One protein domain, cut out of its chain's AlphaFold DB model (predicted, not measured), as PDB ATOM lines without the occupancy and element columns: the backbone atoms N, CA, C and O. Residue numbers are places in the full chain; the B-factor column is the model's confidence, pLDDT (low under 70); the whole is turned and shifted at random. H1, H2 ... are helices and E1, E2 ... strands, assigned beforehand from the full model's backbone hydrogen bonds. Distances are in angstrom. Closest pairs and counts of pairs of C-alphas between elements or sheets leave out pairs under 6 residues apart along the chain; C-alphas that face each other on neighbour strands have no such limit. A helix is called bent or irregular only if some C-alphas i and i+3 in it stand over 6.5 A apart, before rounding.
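AT A GLANCE: This is residues 94 to 257 of the 262 residues of an uncharacterized protein of bioreactor metagenome (UniProt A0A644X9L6). A four-stranded sheet lies between helices: the long H5 and H1 cross each other over one face, and the short H2 covers part of the other. Beyond the ends of E1 and E4 at residues 102 and 167, H3, H4 and their loops form a side lobe; after H5 the backbone folds back, and H6 packs on the side of H5 away from the sheet. The printed part has 164 residues, with seven named helices and four named strands in the order E1 E2 H1 E3 H2 E4 H3 H4 H5 H6 H7; the class is mixed, helices and strands. The mixed sheet runs E1 E4 E2 E3, and the whole is compact, with a radius of gyration of the C-alphas of 16.4 A and spans of 48 by 39 by 26 A.

HOW THE PARTS SIT: Edge strand E1, residues 95 to 102, is parallel to E4, residues 160 to 167, with N 98 and O 162 2.8 A apart. E4 is antiparallel to E2, residues 111 to 114, with N 113 and O 163 2.8 A apart. E2 is parallel to edge strand E3, residues 137 to 140, with N 112 and O 137 2.8 A apart. H1, residues 116 to 131, is over E2 at a height over the sheet of 8.3 A; E2, H1 and E3 make a strand-helix-strand unit, two parallel neighbour strands with a helix between, its crossover right-handed. H1 is irregular, C-alphas 117 and 120 being 7.6 A apart. H2, residues 149 to 156, is over E4 on the opposite face, at a height of 7.6 A. H5, residues 210 to 231, is on the same face as H1, over E1 and E4 at 9.4 A, giving three layers, with helices on both faces of the sheet. H1 and H5 touch at a steep tilt of 62 degrees, opposite ways, the closest C-alphas being those of Ala 125 and Ser 223, 5.2 A apart. H5 and H6, residues 245 to 251, form a helical hairpin; their closest C-alphas, of Gly 215 and Leu 245, are 4.3 A apart. H3, residues 180 to 185, only just touches H5, with 3 pairs of C-alphas within 8 A, the closest Leu 184 and Met 210 at 5.1 A. H7, residues 253 to 256, also only just touches H5, with 3 pairs, the closest Glu 211 and Val 253 at 5.6 A. H4, residues 189 to 196, touches no helix and is not on the sheet. Every O i to N i+4 pair is within hydrogen-bond range in H2, H3, H4, H5 and H6, and 10 of 12 are in H1; H7 is too short for such a pair.

IN THESE COORDINATES: E1 begins at C-alpha 95, (108.753, 158.436, 96.050), and measures 22.3 A; E4 measures 23.7 A and H1 23.4 A. H5 runs 31.4 A from C-alpha 210 at (133.311, 157.752, 100.014) to C-alpha 231. H7 ends at C-alpha 256, (131.584, 153.673, 87.996).

THE WHOLE: The two C-alphas farthest apart, of Lys 193 and Glu 234, are 49.6 A apart. The printed part has no cut; the links E4 to H3, H4 to H5 and H5 to H6 are long. The mean pLDDT of the printed part is 96.1, and no printed residue is under 70.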
ATOM      1  N   ASP A  94     105.890 159.428  93.080       95.12
ATOM      2  CA  ASP A  94     105.408 158.551  94.154       95.12
ATOM      3  C   ASP A  94     106.368 158.500  95.349       95.12
ATOM      4  O   ASP A  94     105.937 158.438  96.500       95.12
ATOM      5  N   LEU A  95     107.673 158.544  95.073       96.38
ATOM      6  CA  LEU A  95     108.753 158.436  96.050       96.38
ATOM      7  C   LEU A  95     109.814 159.502  95.755       96.38
ATOM      8  O   LEU A  95     110.148 159.772  94.599       96.38
ATOM      9  N   SER A  96     110.342 160.159  96.786       97.44
ATOM     10  CA  SER A  96     111.351 161.212  96.621       97.44
ATOM     11  C   SER A  96     112.420 161.136  97.702       97.44
ATOM     12  O   SER A  96     112.107 161.151  98.891       97.44
ATOM     13  N   PHE A  97     113.685 161.106  97.285       98.00
ATOM     14  CA  PHE A  97     114.833 160.990  98.181       98.00
ATOM     15  C   PHE A  97     115.589 162.311  98.308       98.00
ATOM     16  O   PHE A  97     115.926 162.950  97.312       98.00
ATOM     17  N   ASP A  98     115.906 162.681  99.543       97.62
ATOM     18  CA  ASP A  98     116.809 163.769  99.897       97.62
ATOM     19  C   ASP A  98     118.054 163.171 100.567       97.62
ATOM     20  O   ASP A  98     118.015 162.739 101.721       97.62
ATOM     21  N   LEU A  99     119.152 163.073  99.813       97.25
ATOM     22  CA  LEU A  99     120.386 162.427 100.267       97.25
ATOM     23  C   LEU A  99     121.300 163.449 100.936       97.25
ATOM     24  O   LEU A  99     121.780 164.388 100.299       97.25
ATOM     25  N   HIS A 100     121.578 163.233 102.215       97.06
ATOM     26  CA  HIS A 100     122.465 164.068 103.010       97.06
ATOM     27  C   HIS A 100     123.681 163.282 103.492       97.06
ATOM     28  O   HIS A 100     123.769 162.049 103.464       97.06
ATOM     29  N   GLU A 101     124.652 164.063 103.928       95.94
ATOM     30  CA  GLU A 101     125.717 163.618 104.799       95.94
ATOM     31  C   GLU A 101     125.701 164.537 106.026       95.94
ATOM     32  O   GLU A 101     125.431 165.736 105.895       95.94
ATOM     33  N   ALA A 102     126.085 164.010 107.184       96.00
ATOM     34  CA  ALA A 102     126.169 164.755 108.431       96.00
ATOM     35  C   ALA A 102     127.472 164.452 109.175       96.00
ATOM     36  O   ALA A 102     128.163 163.466 108.922       96.00
ATOM     37  N   SER A 103     127.828 165.316 110.121       96.44
ATOM     38  CA  SER A 103     128.997 165.103 110.970       96.44
ATOM     39  C   SER A 103     128.824 163.873 111.881       96.44
ATOM     40  O   SER A 103     127.723 163.682 112.400       96.44
ATOM     41  N   PRO A 104     129.882 163.087 112.166       97.31
ATOM     42  CA  PRO A 104     129.811 161.932 113.072       97.31
ATOM     43  C   PRO A 104     129.271 162.228 114.487       97.31
ATOM     44  O   PRO A 104     128.749 161.339 115.157       97.31
ATOM     45  N   GLU A 105     129.390 163.468 114.959       96.62
ATOM     46  CA  GLU A 105     128.869 163.952 116.243       96.62
ATOM     47  C   GLU A 105     127.429 164.502 116.183       96.62
ATOM     48  O   GLU A 105     126.926 165.016 117.183       96.62
ATOM     49  N   TYR A 106     126.748 164.417 115.036       95.00
ATOM     50  CA  TYR A 106     125.350 164.832 114.915       95.00
ATOM     51  C   TYR A 106     124.404 163.690 115.325       95.00
ATOM     52  O   TYR A 106     124.623 162.570 114.882       95.00
ATOM     53  N   PRO A 107     123.337 163.922 116.116       92.00
ATOM     54  CA  PRO A 107     122.454 162.838 116.567       92.00
ATOM     55  C   PRO A 107     121.727 162.089 115.443       92.00
ATOM     56  O   PRO A 107     121.503 160.883 115.537       92.00
ATOM     57  N   VAL A 108     121.380 162.792 114.362       92.44
ATOM     58  CA  VAL A 108     120.601 162.249 113.237       92.44
ATOM     59  C   VAL A 108     121.530 161.986 112.051       92.44
ATOM     60  O   VAL A 108     121.402 162.577 110.990       92.44
ATOM     61  N   VAL A 109     122.545 161.153 112.264       96.12
ATOM     62  CA  VAL A 109     123.502 160.693 111.239       96.12
ATOM     63  C   VAL A 109     123.400 159.172 111.099       96.12
ATOM     64  O   VAL A 109     123.108 158.501 112.087       96.12
ATOM     65  N   ASN A 110     123.668 158.607 109.916       96.00
ATOM     66  CA  ASN A 110     123.394 157.189 109.625       96.00
ATOM     67  C   ASN A 110     121.932 156.829 109.946       96.00
ATOM     68  O   ASN A 110     121.655 155.831 110.618       96.00
ATOM     69  N   ALA A 111     121.012 157.684 109.500       97.44
ATOM     70  CA  ALA A 111     119.593 157.577 109.795       97.44
ATOM     71  C   ALA A 111     118.739 157.868 108.555       97.44
ATOM     72  O   ALA A 111     119.094 158.714 107.731       97.44
ATOM     73  N   ILE A 112     117.601 157.191 108.466       98.44
ATOM     74  CA  ILE A 112     116.453 157.559 107.651       98.44
ATOM     75  C   ILE A 112     115.586 158.486 108.501       98.44
ATOM     76  O   ILE A 112     115.211 158.126 109.614       98.44
ATOM     77  N   VAL A 113     115.236 159.657 107.976       98.00
ATOM     78  CA  VAL A 113     114.256 160.560 108.587       98.00
ATOM     79  C   VAL A 113     113.000 160.557 107.731       98.00
ATOM     80  O   VAL A 113     112.970 161.118 106.632       98.00
ATOM     81  N   ALA A 114     111.962 159.893 108.232       97.69
ATOM     82  CA  ALA A 114     110.758 159.610 107.465       97.69
ATOM     83  C   ALA A 114     109.596 160.514 107.878       97.69
ATOM     84  O   ALA A 114     109.274 160.675 109.057       97.69
ATOM     85  N   HIS A 115     108.930 161.089 106.881       98.44
ATOM     86  CA  HIS A 115     107.599 161.652 107.057       98.44
ATOM     87  C   HIS A 115     106.600 160.550 107.449       98.44
ATOM     88  O   HIS A 115     106.767 159.414 107.016       98.44
ATOM     89  N   GLU A 116     105.532 160.867 108.196       98.12
ATOM     90  CA  GLU A 116     104.510 159.876 108.562       98.12
ATOM     91  C   GLU A 116     103.943 159.102 107.361       98.12
ATOM     92  O   GLU A 116     103.693 157.908 107.487       98.12
ATOM     93  N   ARG A 117     103.822 159.732 106.182       97.00
ATOM     94  CA  ARG A 117     103.373 159.057 104.948       97.00
ATOM     95  C   ARG A 117     104.337 157.968 104.468       97.00
ATOM     96  O   ARG A 117     103.902 157.017 103.840       97.00
ATOM     97  N   SER A 118     105.627 158.116 104.743       97.94
ATOM     98  CA  SER A 118     106.668 157.197 104.275       97.94
ATOM     99  C   SER A 118     107.115 156.213 105.359       97.94
ATOM    100  O   SER A 118     108.035 155.438 105.125       97.94
ATOM    101  N   MET A 119     106.525 156.277 106.559       98.00
ATOM    102  CA  MET A 119     107.030 155.572 107.741       98.00
ATOM    103  C   MET A 119     106.970 154.050 107.594       98.00
ATOM    104  O   MET A 119     107.919 153.372 107.970       98.00
ATOM    105  N   GLU A 120     105.883 153.521 107.029       97.75
ATOM    106  CA  GLU A 120     105.730 152.081 106.789       97.75
ATOM    107  C   GLU A 120     106.816 151.563 105.839       97.75
ATOM    108  O   GLU A 120     107.589 150.677 106.200       97.75
ATOM    109  N   LEU A 121     106.955 152.206 104.676       97.88
ATOM    110  CA  LEU A 121     107.981 151.868 103.694       97.88
ATOM    111  C   LEU A 121     109.402 152.013 104.275       97.88
ATOM    112  O   LEU A 121     110.256 151.156 104.064       97.88
ATOM    113  N   ALA A 122     109.653 153.070 105.051       98.31
ATOM    114  CA  ALA A 122     110.942 153.309 105.696       98.31
ATOM    115  C   ALA A 122     111.291 152.265 106.765       98.31
ATOM    116  O   ALA A 122     112.460 151.908 106.901       98.31
ATOM    117  N   ALA A 123     110.301 151.759 107.503       98.31
ATOM    118  CA  ALA A 123     110.499 150.679 108.465       98.31
ATOM    119  C   ALA A 123     110.891 149.372 107.773       98.31
ATOM    120  O   ALA A 123     111.832 148.715 108.217       98.31
ATOM    121  N   MET A 124     110.229 149.030 106.665       98.12
ATOM    122  CA  MET A 124     110.572 147.842 105.880       98.12
ATOM    123  C   MET A 124     111.981 147.943 105.287       98.12
ATOM    124  O   MET A 124     112.781 147.025 105.458       98.12
ATOM    125  N   ALA A 125     112.322 149.090 104.689       98.00
ATOM    126  CA  ALA A 125     113.659 149.324 104.147       98.00
ATOM    127  C   ALA A 125     114.748 149.254 105.234       98.00
ATOM    128  O   ALA A 125     115.784 148.626 105.038       98.00
ATOM    129  N   ALA A 126     114.514 149.835 106.418       98.19
ATOM    130  CA  ALA A 126     115.470 149.759 107.525       98.19
ATOM    131  C   ALA A 126     115.711 148.312 108.002       98.19
ATOM    132  O   ALA A 126     116.852 147.949 108.283       98.19
ATOM    133  N   MET A 127     114.663 147.481 108.066       97.56
ATOM    134  CA  MET A 127     114.786 146.062 108.433       97.56
ATOM    135  C   MET A 127     115.565 145.255 107.387       97.56
ATOM    136  O   MET A 127     116.417 144.445 107.749       97.56
ATOM    137  N   ASP A 128     115.300 145.485 106.100       96.94
ATOM    138  CA  ASP A 128     116.017 144.828 105.003       96.94
ATOM    139  C   ASP A 128     117.503 145.230 104.974       96.94
ATOM    140  O   ASP A 128     118.389 144.380 104.880       96.94
ATOM    141  N   LEU A 129     117.799 146.517 105.169       97.25
ATOM    142  CA  LEU A 129     119.170 147.024 105.264       97.25
ATOM    143  C   LEU A 129     119.941 146.439 106.451       97.25
ATOM    144  O   LEU A 129     121.114 146.095 106.301       97.25
ATOM    145  N   GLU A 130     119.296 146.276 107.610       96.38
ATOM    146  CA  GLU A 130     119.887 145.576 108.756       96.38
ATOM    147  C   GLU A 130     120.246 144.127 108.383       96.38
ATOM    148  O   GLU A 130     121.365 143.680 108.639       96.38
ATOM    149  N   GLY A 131     119.341 143.418 107.695       95.50
ATOM    150  CA  GLY A 131     119.578 142.063 107.186       95.50
ATOM    151  C   GLY A 131     120.730 141.974 106.175       95.50
ATOM    152  O   GLY A 131     121.455 140.979 106.153       95.50
ATOM    153  N   LYS A 132     120.948 143.037 105.392       93.56
ATOM    154  CA  LYS A 132     122.069 143.195 104.448       93.56
ATOM    155  C   LYS A 132     123.379 143.646 105.116       93.56
ATOM    156  O   LYS A 132     124.390 143.796 104.436       93.56
ATOM    157  N   GLY A 133     123.394 143.863 106.435       93.44
ATOM    158  CA  GLY A 133     124.578 144.323 107.168       93.44
ATOM    159  C   GLY A 133     124.888 145.813 106.987       93.44
ATOM    160  O   GLY A 133     126.011 146.247 107.250       93.44
ATOM    161  N   VAL A 134     123.905 146.611 106.562       94.06
ATOM    162  CA  VAL A 134     124.005 148.065 106.377       94.06
ATOM    163  C   VAL A 134     123.094 148.768 107.393       94.06
ATOM    164  O   VAL A 134     122.121 149.417 107.013       94.06
ATOM    165  N   PRO A 135     123.389 148.680 108.705       92.44
ATOM    166  CA  PRO A 135     122.485 149.172 109.740       92.44
ATOM    167  C   PRO A 135     122.224 150.668 109.567       92.44
ATOM    168  O   PRO A 135     123.163 151.458 109.374       92.44
ATOM    169  N   ILE A 136     120.958 151.071 109.642       95.50
ATOM    170  CA  ILE A 136     120.515 152.462 109.531       95.50
ATOM    171  C   ILE A 136     119.398 152.723 110.539       95.50
ATOM    172  O   ILE A 136     118.455 151.946 110.662       95.50
ATOM    173  N   ARG A 137     119.508 153.811 111.307       96.75
ATOM    174  CA  ARG A 137     118.457 154.167 112.269       96.75
ATOM    175  C   ARG A 137     117.235 154.701 111.535       96.75
ATOM    176  O   ARG A 137     117.383 155.365 110.516       96.75
ATOM    177  N   LEU A 138     116.048 154.471 112.079       98.00
ATOM    178  CA  LEU A 138     114.819 155.092 111.600       98.00
ATOM    179  C   LEU A 138     114.354 156.142 112.604       98.00
ATOM    180  O   LEU A 138     114.110 155.828 113.765       98.00
ATOM    181  N   GLU A 139     114.214 157.378 112.139       97.56
ATOM    182  CA  GLU A 139     113.794 158.523 112.937       97.56
ATOM    183  C   GLU A 139     112.530 159.152 112.327       97.56
ATOM    184  O   GLU A 139     112.448 159.348 111.108       97.56
ATOM    185  N   PRO A 140     111.524 159.517 113.137       97.38
ATOM    186  CA  PRO A 140     110.379 160.263 112.641       97.38
ATOM    187  C   PRO A 140     110.760 161.709 112.321       97.38
ATOM    188  O   PRO A 140     111.428 162.391 113.099       97.38
ATOM    189  N   SER A 141     110.265 162.219 111.193       97.06
ATOM    190  CA  SER A 141     110.368 163.636 110.853       97.06
ATOM    191  C   SER A 141     109.603 164.484 111.878       97.06
ATOM    192  O   SER A 141     108.391 164.300 112.052       97.06
ATOM    193  N   PRO A 142     110.252 165.441 112.567       94.88
ATOM    194  CA  PRO A 142     109.565 166.246 113.568       94.88
ATOM    195  C   PRO A 142     108.514 167.161 112.923       94.88
ATOM    196  O   PRO A 142     108.841 168.047 112.136       94.88
ATOM    197  N   LYS A 143     107.241 167.014 113.315       94.94
ATOM    198  CA  LYS A 143     106.116 167.794 112.752       94.94
ATOM    199  C   LYS A 143     106.275 169.311 112.893       94.94
ATOM    200  O   LYS A 143     105.855 170.062 112.016       94.94
ATOM    201  N   ASN A 144     106.902 169.751 113.983       93.50
ATOM    202  CA  ASN A 144     107.077 171.167 114.302       93.50
ATOM    203  C   ASN A 144     108.369 171.767 113.729       93.50
ATOM    204  O   ASN A 144     108.542 172.979 113.811       93.50
ATOM    205  N   LEU A 145     109.268 170.956 113.157       93.56
ATOM    206  CA  LEU A 145     110.494 171.453 112.538       93.56
ATOM    207  C   LEU A 145     110.246 171.688 111.046       93.56
ATOM    208  O   LEU A 145     110.380 170.786 110.223       93.56
ATOM    209  N   ARG A 146     109.836 172.911 110.715       95.94
ATOM    210  CA  ARG A 146     109.411 173.306 109.366       95.94
ATOM    211  C   ARG A 146     110.597 173.776 108.516       95.94
ATOM    212  O   ARG A 146     111.674 174.066 109.043       95.94
ATOM    213  N   GLY A 147     110.406 173.816 107.200       96.62
ATOM    214  CA  GLY A 147     111.426 174.213 106.222       96.62
ATOM    215  C   GLY A 147     112.275 173.069 105.655       96.62
ATOM    216  O   GLY A 147     113.039 173.296 104.715       96.62
ATOM    217  N   LEU A 148     112.169 171.852 106.204       97.38
ATOM    218  CA  LEU A 148     112.943 170.687 105.750       97.38
ATOM    219  C   LEU A 148     112.356 170.095 104.465       97.38
ATOM    220  O   LEU A 148     111.139 169.955 104.370       97.38
ATOM    221  N   THR A 149     113.201 169.635 103.541       97.56
ATOM    222  CA  THR A 149     112.790 169.018 102.269       97.56
ATOM    223  C   THR A 149     111.746 167.924 102.482       97.56
ATOM    224  O   THR A 149     110.606 168.053 102.047       97.56
ATOM    225  N   HIS A 150     112.098 166.868 103.222       97.62
ATOM    226  CA  HIS A 150     111.228 165.707 103.395       97.62
ATOM    227  C   HIS A 150     109.959 166.034 104.194       97.62
ATOM    228  O   HIS A 150     108.888 165.503 103.912       97.62
ATOM    229  N   ARG A 151     110.045 166.944 105.174       97.81
ATOM    230  CA  ARG A 151     108.881 167.380 105.952       97.81
ATOM    231  C   ARG A 151     107.893 168.101 105.033       97.81
ATOM    232  O   ARG A 151     106.696 167.809 105.046       97.81
ATOM    233  N   GLU A 152     108.373 169.029 104.225       98.12
ATOM    234  CA  GLU A 152     107.505 169.920 103.463       98.12
ATOM    235  C   GLU A 152     107.036 169.290 102.151       98.12
ATOM    236  O   GLU A 152     105.872 169.453 101.800       98.12
ATOM    237  N   TRP A 153     107.840 168.452 101.494       98.31
ATOM    238  CA  TRP A 153     107.349 167.596 100.408       98.31
ATOM    239  C   TRP A 153     106.183 166.719 100.862       98.31
ATOM    240  O   TRP A 153     105.173 166.640 100.165       98.31
ATOM    241  N   GLY A 154     106.264 166.148 102.065       97.62
ATOM    242  CA  GLY A 154     105.175 165.360 102.640       97.62
ATOM    243  C   GLY A 154     103.921 166.177 102.962       97.62
ATOM    244  O   GLY A 154     102.818 165.649 102.886       97.62
ATOM    245  N   ASN A 155     104.069 167.462 103.305       97.12
ATOM    246  CA  ASN A 155     102.941 168.351 103.615       97.12
ATOM    247  C   ASN A 155     102.280 168.963 102.372       97.12
ATOM    248  O   ASN A 155     101.092 169.265 102.408       97.12
ATOM    249  N   TYR A 156     103.050 169.216 101.313       97.31
ATOM    250  CA  TYR A 156     102.634 170.063 100.186       97.31
ATOM    251  C   TYR A 156     102.576 169.333  98.839       97.31
ATOM    252  O   TYR A 156     102.334 169.966  97.805       97.31
ATOM    253  N   THR A 157     102.826 168.027  98.824       98.00
ATOM    254  CA  THR A 157     102.724 167.160  97.643       98.00
ATOM    255  C   THR A 157     102.208 165.780  98.057       98.00
ATOM    256  O   THR A 157     102.070 165.509  99.253       98.00
ATOM    257  N   GLU A 158     101.976 164.898  97.083       96.62
ATOM    258  CA  GLU A 158     101.530 163.517  97.317       96.62
ATOM    259  C   GLU A 158     102.678 162.500  97.437       96.62
ATOM    260  O   GLU A 158     102.425 161.347  97.773       96.62
ATOM    261  N   THR A 159     103.936 162.916  97.233       97.75
ATOM    262  CA  THR A 159     105.092 162.004  97.299       97.75
ATOM    263  C   THR A 159     105.233 161.351  98.672       97.75
ATOM    264  O   THR A 159     104.836 161.931  99.690       97.75
ATOM    265  N   MET A 160     105.860 160.182  98.724       97.88
ATOM    266  CA  MET A 160     106.498 159.648  99.921       97.88
ATOM    267  C   MET A 160     107.918 160.216 100.013       97.88
ATOM    268  O   MET A 160     108.814 159.775  99.295       97.88
ATOM    269  N   PRO A 161     108.178 161.225 100.860       98.12
ATOM    270  CA  PRO A 161     109.516 161.771 100.985       98.12
ATOM    271  C   PRO A 161     110.354 160.971 101.984       98.12
ATOM    272  O   PRO A 161     109.881 160.610 103.067       98.12
ATOM    273  N   ILE A 162     111.622 160.778 101.653       98.19
ATOM    274  CA  ILE A 162     112.621 160.109 102.479       98.19
ATOM    275  C   ILE A 162     113.858 161.000 102.544       98.19
ATOM    276  O   ILE A 162     114.389 161.392 101.509       98.19
ATOM    277  N   LEU A 163     114.341 161.304 103.748       98.06
ATOM    278  CA  LEU A 163     115.683 161.856 103.934       98.06
ATOM    279  C   LEU A 163     116.600 160.766 104.475       98.06
ATOM    280  O   LEU A 163     116.205 160.029 105.375       98.06
ATOM    281  N   MET A 164     117.818 160.674 103.948       98.06
ATOM    282  CA  MET A 164     118.823 159.718 104.420       98.06
ATOM    283  C   MET A 164     120.133 160.424 104.712       98.06
ATOM    284  O   MET A 164     120.538 161.317 103.974       98.06
ATOM    285  N   GLU A 165     120.815 159.986 105.761       97.19
ATOM    286  CA  GLU A 165     122.063 160.576 106.235       97.19
ATOM    287  C   GLU A 165     123.179 159.537 106.274       97.19
ATOM    288  O   GLU A 165     122.982 158.409 106.728       97.19
ATOM    289  N   THR A 166     124.389 159.946 105.900       97.38
ATOM    290  CA  THR A 166     125.622 159.177 106.138       97.38
ATOM    291  C   THR A 166     126.672 160.035 106.843       97.38
ATOM    292  O   THR A 166     126.673 161.260 106.738       97.38
ATOM    293  N   GLY A 167     127.565 159.413 107.613       96.69
ATOM    294  CA  GLY A 167     128.591 160.131 108.370       96.69
ATOM    295  C   GLY A 167     129.744 160.635 107.505       96.69
ATOM    296  O   GLY A 167     130.565 159.837 107.069       96.69
ATOM    297  N   ASN A 168     129.882 161.951 107.331       96.56
ATOM    298  CA  ASN A 168     131.036 162.570 106.678       96.56
ATOM    299  C   ASN A 168     131.879 163.402 107.671       96.56
ATOM    300  O   ASN A 168     131.491 164.512 108.059       96.56
ATOM    301  N   PRO A 169     133.085 162.922 108.033       96.88
ATOM    302  CA  PRO A 169     134.033 163.619 108.906       96.88
ATOM    303  C   PRO A 169     134.352 165.061 108.506       96.88
ATOM    304  O   PRO A 169     134.629 165.887 109.380       96.88
ATOM    305  N   VAL A 170     134.290 165.391 107.210       95.56
ATOM    306  CA  VAL A 170     134.581 166.741 106.709       95.56
ATOM    307  C   VAL A 170     133.574 167.784 107.194       95.56
ATOM    308  O   VAL A 170     133.879 168.966 107.132       95.56
ATOM    309  N   GLN A 171     132.395 167.377 107.677       94.44
ATOM    310  CA  GLN A 171     131.354 168.304 108.128       94.44
ATOM    311  C   GLN A 171     131.436 168.652 109.618       94.44
ATOM    312  O   GLN A 171     130.944 169.704 110.027       94.44
ATOM    313  N   GLY A 172     132.060 167.805 110.438       93.94
ATOM    314  CA  GLY A 172     132.073 167.984 111.893       93.94
ATOM    315  C   GLY A 172     133.215 168.848 112.420       93.94
ATOM    316  O   GLY A 172     134.186 169.136 111.728       93.94
ATOM    317  N   ARG A 173     133.088 169.290 113.664       93.62
ATOM    318  CA  ARG A 173     133.990 170.214 114.363       93.62
ATOM    319  C   ARG A 173     135.144 169.513 115.063       93.62
ATOM    320  O   ARG A 173     136.125 170.166 115.396       93.62
ATOM    321  N   LEU A 174     135.033 168.204 115.268       95.94
ATOM    322  CA  LEU A 174     136.046 167.400 115.958       95.94
ATOM    323  C   LEU A 174     137.160 166.894 115.028       95.94
ATOM    324  O   LEU A 174     138.027 166.141 115.466       95.94
ATOM    325  N   ARG A 175     137.135 167.302 113.754       94.75
ATOM    326  CA  ARG A 175     138.084 166.889 112.715       94.75
ATOM    327  C   ARG A 175     139.457 167.543 112.870       94.75
ATOM    328  O   ARG A 175     139.588 168.638 113.411       94.75
ATOM    329  N   GLY A 176     140.483 166.883 112.339       93.69
ATOM    330  CA  GLY A 176     141.792 167.480 112.116       93.69
ATOM    331  C   GLY A 176     141.812 168.386 110.882       93.69
ATOM    332  O   GLY A 176     140.964 169.253 110.687       93.69
ATOM    333  N   LYS A 177     142.821 168.202 110.026       94.50
ATOM    334  CA  LYS A 177     142.973 168.994 108.801       94.50
ATOM    335  C   LYS A 177     141.819 168.716 107.828       94.50
ATOM    336  O   LYS A 177     141.650 167.579 107.393       94.50
ATOM    337  N   THR A 178     141.097 169.761 107.426       95.38
ATOM    338  CA  THR A 178     140.117 169.693 106.334       95.38
ATOM    339  C   THR A 178     140.838 169.720 104.982       95.38
ATOM    340  O   THR A 178     141.476 170.712 104.640       95.38
ATOM    341  N   ASP A 179     140.764 168.634 104.211       95.38
ATOM    342  CA  ASP A 179     141.251 168.562 102.829       95.38
ATOM    343  C   ASP A 179     140.492 167.500 102.004       95.38
ATOM    344  O   ASP A 179     139.590 166.827 102.507       95.38
ATOM    345  N   GLU A 180     140.828 167.370 100.714       96.38
ATOM    346  CA  GLU A 180     140.230 166.373  99.805       96.38
ATOM    347  C   GLU A 180     140.397 164.945 100.349       96.38
ATOM    348  O   GLU A 180     139.468 164.143 100.272       96.38
ATOM    349  N   ARG A 181     141.536 164.636 100.984       97.19
ATOM    350  CA  ARG A 181     141.779 163.323 101.593       97.19
ATOM    351  C   ARG A 181     140.780 163.047 102.716       97.19
ATOM    352  O   ARG A 181     140.244 161.942 102.759       97.19
ATOM    353  N   LEU A 182     140.505 164.010 103.601       97.62
ATOM    354  CA  LEU A 182     139.473 163.842 104.632       97.62
ATOM    355  C   LEU A 182     138.084 163.633 104.012       97.62
ATOM    356  O   LEU A 182     137.370 162.732 104.438       97.62
ATOM    357  N   ALA A 183     137.721 164.423 102.997       96.44
ATOM    358  CA  ALA A 183     136.425 164.305 102.330       96.44
ATOM    359  C   ALA A 183     136.223 162.934 101.656       96.44
ATOM    360  O   ALA A 183     135.122 162.385 101.697       96.44
ATOM    361  N   LEU A 184     137.274 162.369 101.055       97.69
ATOM    362  CA  LEU A 184     137.207 161.089 100.344       97.69
ATOM    363  C   LEU A 184     137.362 159.879 101.267       97.69
ATOM    364  O   LEU A 184     136.594 158.933 101.180       97.69
ATOM    365  N   THR A 185     138.341 159.896 102.167       97.81
ATOM    366  CA  THR A 185     138.676 158.711 102.981       97.81
ATOM    367  C   THR A 185     137.945 158.683 104.316       97.81
ATOM    368  O   THR A 185     137.805 157.628 104.932       97.81
ATOM    369  N   GLY A 186     137.549 159.856 104.815       97.56
ATOM    370  CA  GLY A 186     137.096 160.011 106.187       97.56
ATOM    371  C   GLY A 186     138.149 159.600 107.217       97.56
ATOM    372  O   GLY A 186     137.779 159.364 108.349       97.56
ATOM    373  N   VAL A 187     139.438 159.463 106.873       98.12
ATOM    374  CA  VAL A 187     140.464 159.024 107.833       98.12
ATOM    375  C   VAL A 187     140.959 160.200 108.660       98.12
ATOM    376  O   VAL A 187     141.570 161.135 108.122       98.12
ATOM    377  N   ASP A 188     140.767 160.124 109.974       97.69
ATOM    378  CA  ASP A 188     141.133 161.197 110.894       97.69
ATOM    379  C   ASP A 188     141.364 160.709 112.331       97.69
ATOM    380  O   ASP A 188     140.518 160.060 112.947       97.69
ATOM    381  N   LYS A 189     142.524 161.069 112.887       96.81
ATOM    382  CA  LYS A 189     142.944 160.677 114.241       96.81
ATOM    383  C   LYS A 189     142.147 161.360 115.357       96.81
ATOM    384  O   LYS A 189     142.064 160.817 116.457       96.81
ATOM    385  N   ALA A 190     141.611 162.557 115.116       97.25
ATOM    386  CA  ALA A 190     140.851 163.283 116.122       97.25
ATOM    387  C   ALA A 190     139.469 162.644 116.302       97.25
ATOM    388  O   ALA A 190     139.047 162.465 117.442       97.25
ATOM    389  N   TYR A 191     138.845 162.159 115.225       97.94
ATOM    390  CA  TYR A 191     137.627 161.351 115.333       97.94
ATOM    391  C   TYR A 191     137.839 159.991 116.001       97.94
ATOM    392  O   TYR A 191     137.001 159.602 116.808       97.94
ATOM    393  N   VAL A 192     138.969 159.307 115.774       97.75
ATOM    394  CA  VAL A 192     139.307 158.087 116.545       97.75
ATOM    395  C   VAL A 192     139.317 158.385 118.048       97.75
ATOM    396  O   VAL A 192     138.726 157.657 118.845       97.75
ATOM    397  N   LYS A 193     139.931 159.506 118.448       97.69
ATOM    398  CA  LYS A 193     139.934 159.945 119.848       97.69
ATOM    399  C   LYS A 193     138.534 160.334 120.334       97.69
ATOM    400  O   LYS A 193     138.170 159.992 121.454       97.69
ATOM    401  N   ALA A 194     137.754 161.043 119.522       97.81
ATOM    402  CA  ALA A 194     136.391 161.444 119.862       97.81
ATOM    403  C   ALA A 194     135.470 160.231 120.074       97.81
ATOM    404  O   ALA A 194     134.670 160.232 121.010       97.81
ATOM    405  N   PHE A 195     135.631 159.185 119.263       98.00
ATOM    406  CA  PHE A 195     134.912 157.923 119.408       98.00
ATOM    407  C   PHE A 195     135.254 157.222 120.724       98.00
ATOM    408  O   PHE A 195     134.352 156.902 121.494       98.00
ATOM    409  N   ALA A 196     136.546 157.093 121.049       97.69
ATOM    410  CA  ALA A 196     136.996 156.521 122.323       97.69
ATOM    411  C   ALA A 196     136.490 157.299 123.557       97.69
ATOM    412  O   ALA A 196     136.406 156.749 124.652       97.69
ATOM    413  N   LEU A 197     136.141 158.579 123.385       97.75
ATOM    414  CA  LEU A 197     135.567 159.443 124.419       97.75
ATOM    415  C   LEU A 197     134.025 159.464 124.422       97.75
ATOM    416  O   LEU A 197     133.445 160.269 125.152       97.75
ATOM    417  N   GLY A 198     133.361 158.650 123.596       97.38
ATOM    418  CA  GLY A 198     131.898 158.587 123.514       97.38
ATOM    419  C   GLY A 198     131.249 159.865 122.974       97.38
ATOM    420  O   GLY A 198     130.160 160.233 123.405       97.38
ATOM    421  N   ARG A 199     131.931 160.599 122.082       97.44
ATOM    422  CA  ARG A 199     131.447 161.885 121.536       97.44
ATOM    423  C   ARG A 199     130.757 161.779 120.177       97.44
ATOM    424  O   ARG A 199     130.327 162.804 119.656       97.44
ATOM    425  N   LEU A 200     130.680 160.583 119.597       97.44
ATOM    426  CA  LEU A 200     130.092 160.346 118.276       97.44
ATOM    427  C   LEU A 200     128.784 159.557 118.395       97.44
ATOM    428  O   LEU A 200     128.620 158.773 119.327       97.44
ATOM    429  N   TYR A 201     127.889 159.733 117.422       96.56
ATOM    430  CA  TYR A 201     126.615 159.004 117.312       96.56
ATOM    431  C   TYR A 201     126.678 157.828 116.328       96.56
ATOM    432  O   TYR A 201     125.666 157.180 116.043       96.56
ATOM    433  N   ILE A 202     127.868 157.560 115.788       95.06
ATOM    434  CA  ILE A 202     128.148 156.430 114.902       95.06
ATOM    435  C   ILE A 202     129.405 155.707 115.363       95.06
ATOM    436  O   ILE A 202     130.311 156.347 115.910       95.06
ATOM    437  N   PRO A 203     129.494 154.392 115.102       93.69
ATOM    438  CA  PRO A 203     130.758 153.684 115.149       93.69
ATOM    439  C   PRO A 203     131.788 154.370 114.255       93.69
ATOM    440  O   PRO A 203     131.468 154.818 113.152       93.69
ATOM    441  N   TYR A 204     133.026 154.441 114.734       96.06
ATOM    442  CA  TYR A 204     134.122 155.019 113.974       96.06
ATOM    443  C   TYR A 204     135.387 154.188 114.161       96.06
ATOM    444  O   TYR A 204     136.085 154.293 115.168       96.06
ATOM    445  N   ASP A 205     135.690 153.368 113.163       92.81
ATOM    446  CA  ASP A 205     136.835 152.450 113.115       92.81
ATOM    447  C   ASP A 205     138.123 153.116 112.589       92.81
ATOM    448  O   ASP A 205     139.143 152.461 112.381       92.81
ATOM    449  N   GLY A 206     138.090 154.433 112.379       95.62
ATOM    450  CA  GLY A 206     139.197 155.212 111.832       95.62
ATOM    451  C   GLY A 206     138.943 155.761 110.436       95.62
ATOM    452  O   GLY A 206     139.738 156.591 109.993       95.62
ATOM    453  N   LYS A 207     137.849 155.364 109.776       96.62
ATOM    454  CA  LYS A 207     137.469 155.835 108.442       96.62
ATOM    455  C   LYS A 207     135.951 155.990 108.295       96.62
ATOM    456  O   LYS A 207     135.160 155.468 109.073       96.62
ATOM    457  N   GLN A 208     135.560 156.723 107.261       97.50
ATOM    458  CA  GLN A 208     134.207 156.779 106.704       97.50
ATOM    459  C   GLN A 208     134.409 157.056 105.214       97.50
ATOM    460  O   GLN A 208     134.443 158.216 104.816       97.50
ATOM    461  N   THR A 209     134.696 156.034 104.411       97.75
ATOM    462  CA  THR A 209     135.133 156.219 103.014       97.75
ATOM    463  C   THR A 209     133.988 156.685 102.119       97.75
ATOM    464  O   THR A 209     132.819 156.455 102.420       97.75
ATOM    465  N   MET A 210     134.306 157.353 101.009       97.94
ATOM    466  CA  MET A 210     133.311 157.752 100.014       97.94
ATOM    467  C   MET A 210     132.575 156.529  99.459       97.94
ATOM    468  O   MET A 210     131.364 156.576  99.298       97.94
ATOM    469  N   GLU A 211     133.288 155.426  99.240       98.00
ATOM    470  CA  GLU A 211     132.747 154.134  98.811       98.00
ATOM    471  C   GLU A 211     131.679 153.633  99.779       98.00
ATOM    472  O   GLU A 211     130.567 153.321  99.363       98.00
ATOM    473  N   TYR A 212     131.979 153.657 101.081       97.31
ATOM    474  CA  TYR A 212     131.038 153.258 102.118       97.31
ATOM    475  C   TYR A 212     129.811 154.175 102.150       97.31
ATOM    476  O   TYR A 212     128.680 153.702 102.195       97.31
ATOM    477  N   ARG A 213     129.999 155.497 102.077       97.75
ATOM    478  CA  ARG A 213     128.887 156.465 102.135       97.75
ATOM    479  C   ARG A 213     127.993 156.409 100.893       97.75
ATOM    480  O   ARG A 213     126.772 156.440 101.027       97.75
ATOM    481  N   VAL A 214     128.579 156.277  99.703       97.81
ATOM    482  CA  VAL A 214     127.840 156.088  98.445       97.81
ATOM    483  C   VAL A 214     127.121 154.745  98.445       97.81
ATOM    484  O   VAL A 214     125.934 154.709  98.141       97.81
ATOM    485  N   GLY A 215     127.802 153.667  98.845       97.12
ATOM    486  CA  GLY A 215     127.216 152.331  98.920       97.12
ATOM    487  C   GLY A 215     126.033 152.280  99.877       97.12
ATOM    488  O   GLY A 215     124.975 151.796  99.503       97.12
ATOM    489  N   ARG A 216     126.140 152.897 101.059       96.81
ATOM    490  CA  ARG A 216     125.010 153.016 101.994       96.81
ATOM    491  C   ARG A 216     123.787 153.672 101.366       96.81
ATOM    492  O   ARG A 216     122.684 153.160 101.528       96.81
ATOM    493  N   HIS A 217     123.965 154.791 100.667       97.69
ATOM    494  CA  HIS A 217     122.855 155.467  99.992       97.69
ATOM    495  C   HIS A 217     122.288 154.631  98.843       97.69
ATOM    496  O   HIS A 217     121.071 154.538  98.725       97.69
ATOM    497  N   ALA A 218     123.139 153.997  98.035       96.88
ATOM    498  CA  ALA A 218     122.712 153.146  96.925       96.88
ATOM    499  C   ALA A 218     121.899 151.936  97.412       96.88
ATOM    500  O   ALA A 218     120.771 151.749  96.964       96.88
ATOM    501  N   GLU A 219     122.423 151.185  98.384       97.00
ATOM    502  CA  GLU A 219     121.731 150.049  99.009       97.00
ATOM    503  C   GLU A 219     120.406 150.486  99.636       97.00
ATOM    504  O   GLU A 219     119.393 149.804  99.496       97.00
ATOM    505  N   SER A 220     120.386 151.661 100.280       97.44
ATOM    506  CA  SER A 220     119.158 152.189 100.872       97.44
ATOM    507  C   SER A 220     118.109 152.485  99.806       97.44
ATOM    508  O   SER A 220     116.975 152.041  99.945       97.44
ATOM    509  N   ILE A 221     118.473 153.174  98.717       97.38
ATOM    510  CA  ILE A 221     117.550 153.439  97.605       97.38
ATOM    511  C   ILE A 221     117.015 152.128  97.027       97.38
ATOM    512  O   ILE A 221     115.806 152.006  96.877       97.38
ATOM    513  N   LEU A 222     117.881 151.150  96.743       96.38
ATOM    514  CA  LEU A 222     117.454 149.852  96.210       96.38
ATOM    515  C   LEU A 222     116.473 149.152  97.155       96.38
ATOM    516  O   LEU A 222     115.408 148.739  96.717       96.38
ATOM    517  N   SER A 223     116.767 149.130  98.458       96.88
ATOM    518  CA  SER A 223     115.857 148.580  99.467       96.88
ATOM    519  C   SER A 223     114.502 149.296  99.476       96.88
ATOM    520  O   SER A 223     113.455 148.655  99.554       96.88
ATOM    521  N   PHE A 224     114.482 150.622  99.338       97.50
ATOM    522  CA  PHE A 224     113.232 151.371  99.213       97.50
ATOM    523  C   PHE A 224     112.447 151.017  97.944       97.50
ATOM    524  O   PHE A 224     111.225 150.944  98.014       97.50
ATOM    525  N   LEU A 225     113.116 150.813  96.807       96.38
ATOM    526  CA  LEU A 225     112.457 150.437  95.553       96.38
ATOM    527  C   LEU A 225     111.907 149.007  95.602       96.38
ATOM    528  O   LEU A 225     110.765 148.795  95.204       96.38
ATOM    529  N   ASP A 226     112.669 148.064  96.160       94.88
ATOM    530  CA  ASP A 226     112.231 146.677  96.356       94.88
ATOM    531  C   ASP A 226     110.983 146.623  97.253       94.88
ATOM    532  O   ASP A 226     109.990 145.971  96.936       94.88
ATOM    533  N   ASN A 227     110.990 147.366  98.365       96.06
ATOM    534  CA  ASN A 227     109.842 147.414  99.273       96.06
ATOM    535  C   ASN A 227     108.660 148.223  98.706       96.06
ATOM    536  O   ASN A 227     107.513 147.956  99.066       96.06
ATOM    537  N   LEU A 228     108.910 149.189  97.812       95.38
ATOM    538  CA  LEU A 228     107.853 149.915  97.108       95.38
ATOM    539  C   LEU A 228     107.065 148.970  96.196       95.38
ATOM    540  O   LEU A 228     105.840 149.021  96.216       95.38
ATOM    541  N   ASP A 229     107.758 148.099  95.460       93.06
ATOM    542  CA  ASP A 229     107.151 147.080  94.594       93.06
ATOM    543  C   ASP A 229     106.302 146.080  95.401       93.06
ATOM    544  O   ASP A 229     105.189 145.736  95.013       93.06
ATOM    545  N   ILE A 230     106.772 145.693  96.593       92.75
ATOM    546  CA  ILE A 230     106.035 144.797  97.502       92.75
ATOM    547  C   ILE A 230     104.741 145.440  98.029       92.75
ATOM    548  O   ILE A 230     103.709 144.774  98.104       92.75
ATOM    549  N   LEU A 231     104.790 146.711  98.444       92.69
ATOM    550  CA  LEU A 231     103.631 147.401  99.029       92.69
ATOM    551  C   LEU A 231     102.653 147.934  97.976       92.69
ATOM    552  O   LEU A 231     101.448 148.010  98.223       92.69
ATOM    553  N   PHE A 232     103.174 148.341  96.823       92.44
ATOM    554  CA  PHE A 232     102.438 149.019  95.768       92.44
ATOM    555  C   PHE A 232     102.900 148.495  94.404       92.44
ATOM    556  O   PHE A 232     103.595 149.199  93.680       92.44
ATOM    557  N   GLU A 233     102.476 147.283  94.041       84.69
ATOM    558  CA  GLU A 233     102.888 146.577  92.810       84.69
ATOM    559  C   GLU A 233     102.807 147.452  91.540       84.69
ATOM    560  O   GLU A 233     103.704 147.453  90.704       84.69
ATOM    561  N   GLU A 234     101.781 148.301  91.411       89.25
ATOM    562  CA  GLU A 234     101.630 149.203  90.255       89.25
ATOM    563  C   GLU A 234     102.638 150.374  90.215       89.25
ATOM    564  O   GLU A 234     102.701 151.105  89.226       89.25
ATOM    565  N   ARG A 235     103.409 150.582  91.288       89.25
ATOM    566  CA  ARG A 235     104.399 151.662  91.462       89.25
ATOM    567  C   ARG A 235     105.836 151.142  91.519       89.25
ATOM    568  O   ARG A 235     106.748 151.920  91.805       89.25
ATOM    569  N   GLY A 236     106.042 149.851  91.265       88.44
ATOM    570  CA  GLY A 236     107.357 149.227  91.249       88.44
ATOM    571  C   GLY A 236     108.315 149.898  90.266       88.44
ATOM    572  O   GLY A 236     107.961 150.231  89.132       88.44
ATOM    573  N   VAL A 237     109.566 150.083  90.694       90.62
ATOM    574  CA  VAL A 237     110.644 150.596  89.842       90.62
ATOM    575  C   VAL A 237     111.799 149.613  89.877       90.62
ATOM    576  O   VAL A 237     112.445 149.435  90.905       90.62
ATOM    577  N   ARG A 238     112.106 149.013  88.726       87.75
ATOM    578  CA  ARG A 238     113.259 148.125  88.577       87.75
ATOM    579  C   ARG A 238     114.464 148.900  88.064       87.75
ATOM    580  O   ARG A 238     114.404 149.529  87.007       87.75
ATOM    581  N   VAL A 239     115.567 148.820  88.800       91.69
ATOM    582  CA  VAL A 239     116.849 149.427  88.433       91.69
ATOM    583  C   VAL A 239     117.897 148.326  88.360       91.69
ATOM    584  O   VAL A 239     117.963 147.465  89.231       91.69
ATOM    585  N   GLU A 240     118.712 148.340  87.311       92.69
ATOM    586  CA  GLU A 240     119.770 147.352  87.090       92.69
ATOM    587  C   GLU A 240     121.124 148.046  86.921       92.69
ATOM    588  O   GLU A 240     121.195 149.226  86.571       92.69
ATOM    589  N   GLY A 241     122.212 147.314  87.172       92.44
ATOM    590  CA  GLY A 241     123.576 147.834  87.017       92.44
ATOM    591  C   GLY A 241     124.002 148.842  88.091       92.44
ATOM    592  O   GLY A 241     124.944 149.602  87.867       92.44
ATOM    593  N   VAL A 242     123.322 148.866  89.241       94.69
ATOM    594  CA  VAL A 242     123.744 149.650  90.409       94.69
ATOM    595  C   VAL A 242     124.797 148.848  91.177       94.69
ATOM    596  O   VAL A 242     124.523 147.701  91.530       94.69
ATOM    597  N   PRO A 243     125.991 149.407  91.434       95.00
ATOM    598  CA  PRO A 243     127.017 148.693  92.173       95.00
ATOM    599  C   PRO A 243     126.631 148.569  93.646       95.00
ATOM    600  O   PRO A 243     126.225 149.548  94.277       95.00
ATOM    601  N   GLY A 244     126.788 147.363  94.189       93.12
ATOM    602  CA  GLY A 244     126.586 147.110  95.613       93.12
ATOM    603  C   GLY A 244     127.725 147.671  96.465       93.12
ATOM    604  O   GLY A 244     128.798 148.021  95.958       93.12
ATOM    605  N   LEU A 245     127.524 147.710  97.784       95.06
ATOM    606  CA  LEU A 245     128.518 148.241  98.725       95.06
ATOM    607  C   LEU A 245     129.891 147.558  98.589       95.06
ATOM    608  O   LEU A 245     130.907 148.244  98.491       95.06
ATOM    609  N   ALA A 246     129.928 146.225  98.517       94.94
ATOM    610  CA  ALA A 246     131.181 145.475  98.397       94.94
ATOM    611  C   ALA A 246     131.946 145.807  97.103       94.94
ATOM    612  O   ALA A 246     133.167 145.950  97.116       94.94
ATOM    613  N   GLU A 247     131.230 145.984  95.989       96.38
ATOM    614  CA  GLU A 247     131.841 146.322  94.701       96.38
ATOM    615  C   GLU A 247     132.405 147.750  94.703       96.38
ATOM    616  O   GLU A 247     133.480 147.999  94.153       96.38
ATOM    617  N   LEU A 248     131.706 148.686  95.356       97.38
ATOM    618  CA  LEU A 248     132.188 150.051  95.553       97.38
ATOM    619  C   LEU A 248     133.442 150.080  96.423       97.38
ATOM    620  O   LEU A 248     134.381 150.794  96.087       97.38
ATOM    621  N   GLU A 249     133.488 149.306  97.506       95.94
ATOM    622  CA  GLU A 249     134.670 149.217  98.370       95.94
ATOM    623  C   GLU A 249     135.873 148.570  97.667       95.94
ATOM    624  O   GLU A 249     137.008 148.977  97.913       95.94
ATOM    625  N   GLU A 250     135.636 147.605  96.775       97.06
ATOM    626  CA  GLU A 250     136.686 146.941  95.998       97.06
ATOM    627  C   GLU A 250     137.225 147.827  94.863       97.06
ATOM    628  O   GLU A 250     138.437 148.004  94.730       97.06
ATOM    629  N   LYS A 251     136.336 148.378  94.027       96.56
ATOM    630  CA  LYS A 251     136.714 149.069  92.779       96.56
ATOM    631  C   LYS A 251     136.851 150.584  92.933       96.56
ATOM    632  O   LYS A 251     137.473 151.235  92.093       96.56
ATOM    633  N   GLY A 252     136.288 151.153  93.997       97.06
ATOM    634  CA  GLY A 252     136.201 152.591  94.220       97.06
ATOM    635  C   GLY A 252     135.056 153.248  93.446       97.06
ATOM    636  O   GLY A 252     134.682 152.820  92.353       97.06
ATOM    637  N   VAL A 253     134.535 154.366  93.964       97.19
ATOM    638  CA  VAL A 253     133.433 155.114  93.311       97.19
ATOM    639  C   VAL A 253     133.813 155.567  91.901       97.19
ATOM    640  O   VAL A 253     132.987 155.573  90.991       97.19
ATOM    641  N   GLY A 254     135.083 155.928  91.709       96.44
ATOM    642  CA  GLY A 254     135.597 156.422  90.438       96.44
ATOM    643  C   GLY A 254     135.428 155.449  89.273       96.44
ATOM    644  O   GLY A 254     135.131 155.896  88.168       96.44
ATOM    645  N   PHE A 255     135.521 154.139  89.524       96.19
ATOM    646  CA  PHE A 255     135.364 153.099  88.506       96.19
ATOM    647  C   PHE A 255     134.005 153.167  87.792       96.19
ATOM    648  O   PHE A 255     133.922 152.900  86.596       96.19
ATOM    649  N   PHE A 256     132.958 153.592  88.503       95.62
ATOM    650  CA  PHE A 256     131.584 153.673  87.996       95.62
ATOM    651  C   PHE A 256     131.226 155.039  87.401       95.62
ATOM    652  O   PHE A 256     130.125 155.233  86.881       95.62
ATOM    653  N   LEU A 257     132.130 156.018  87.468       94.19
ATOM    654  CA  LEU A 257     131.899 157.318  86.857       94.19
ATOM    655  C   LEU A 257     132.167 157.248  85.355       94.19
ATOM    656  O   LEU A 257     133.190 156.729  84.916       94.19
TER     657      LEU A 257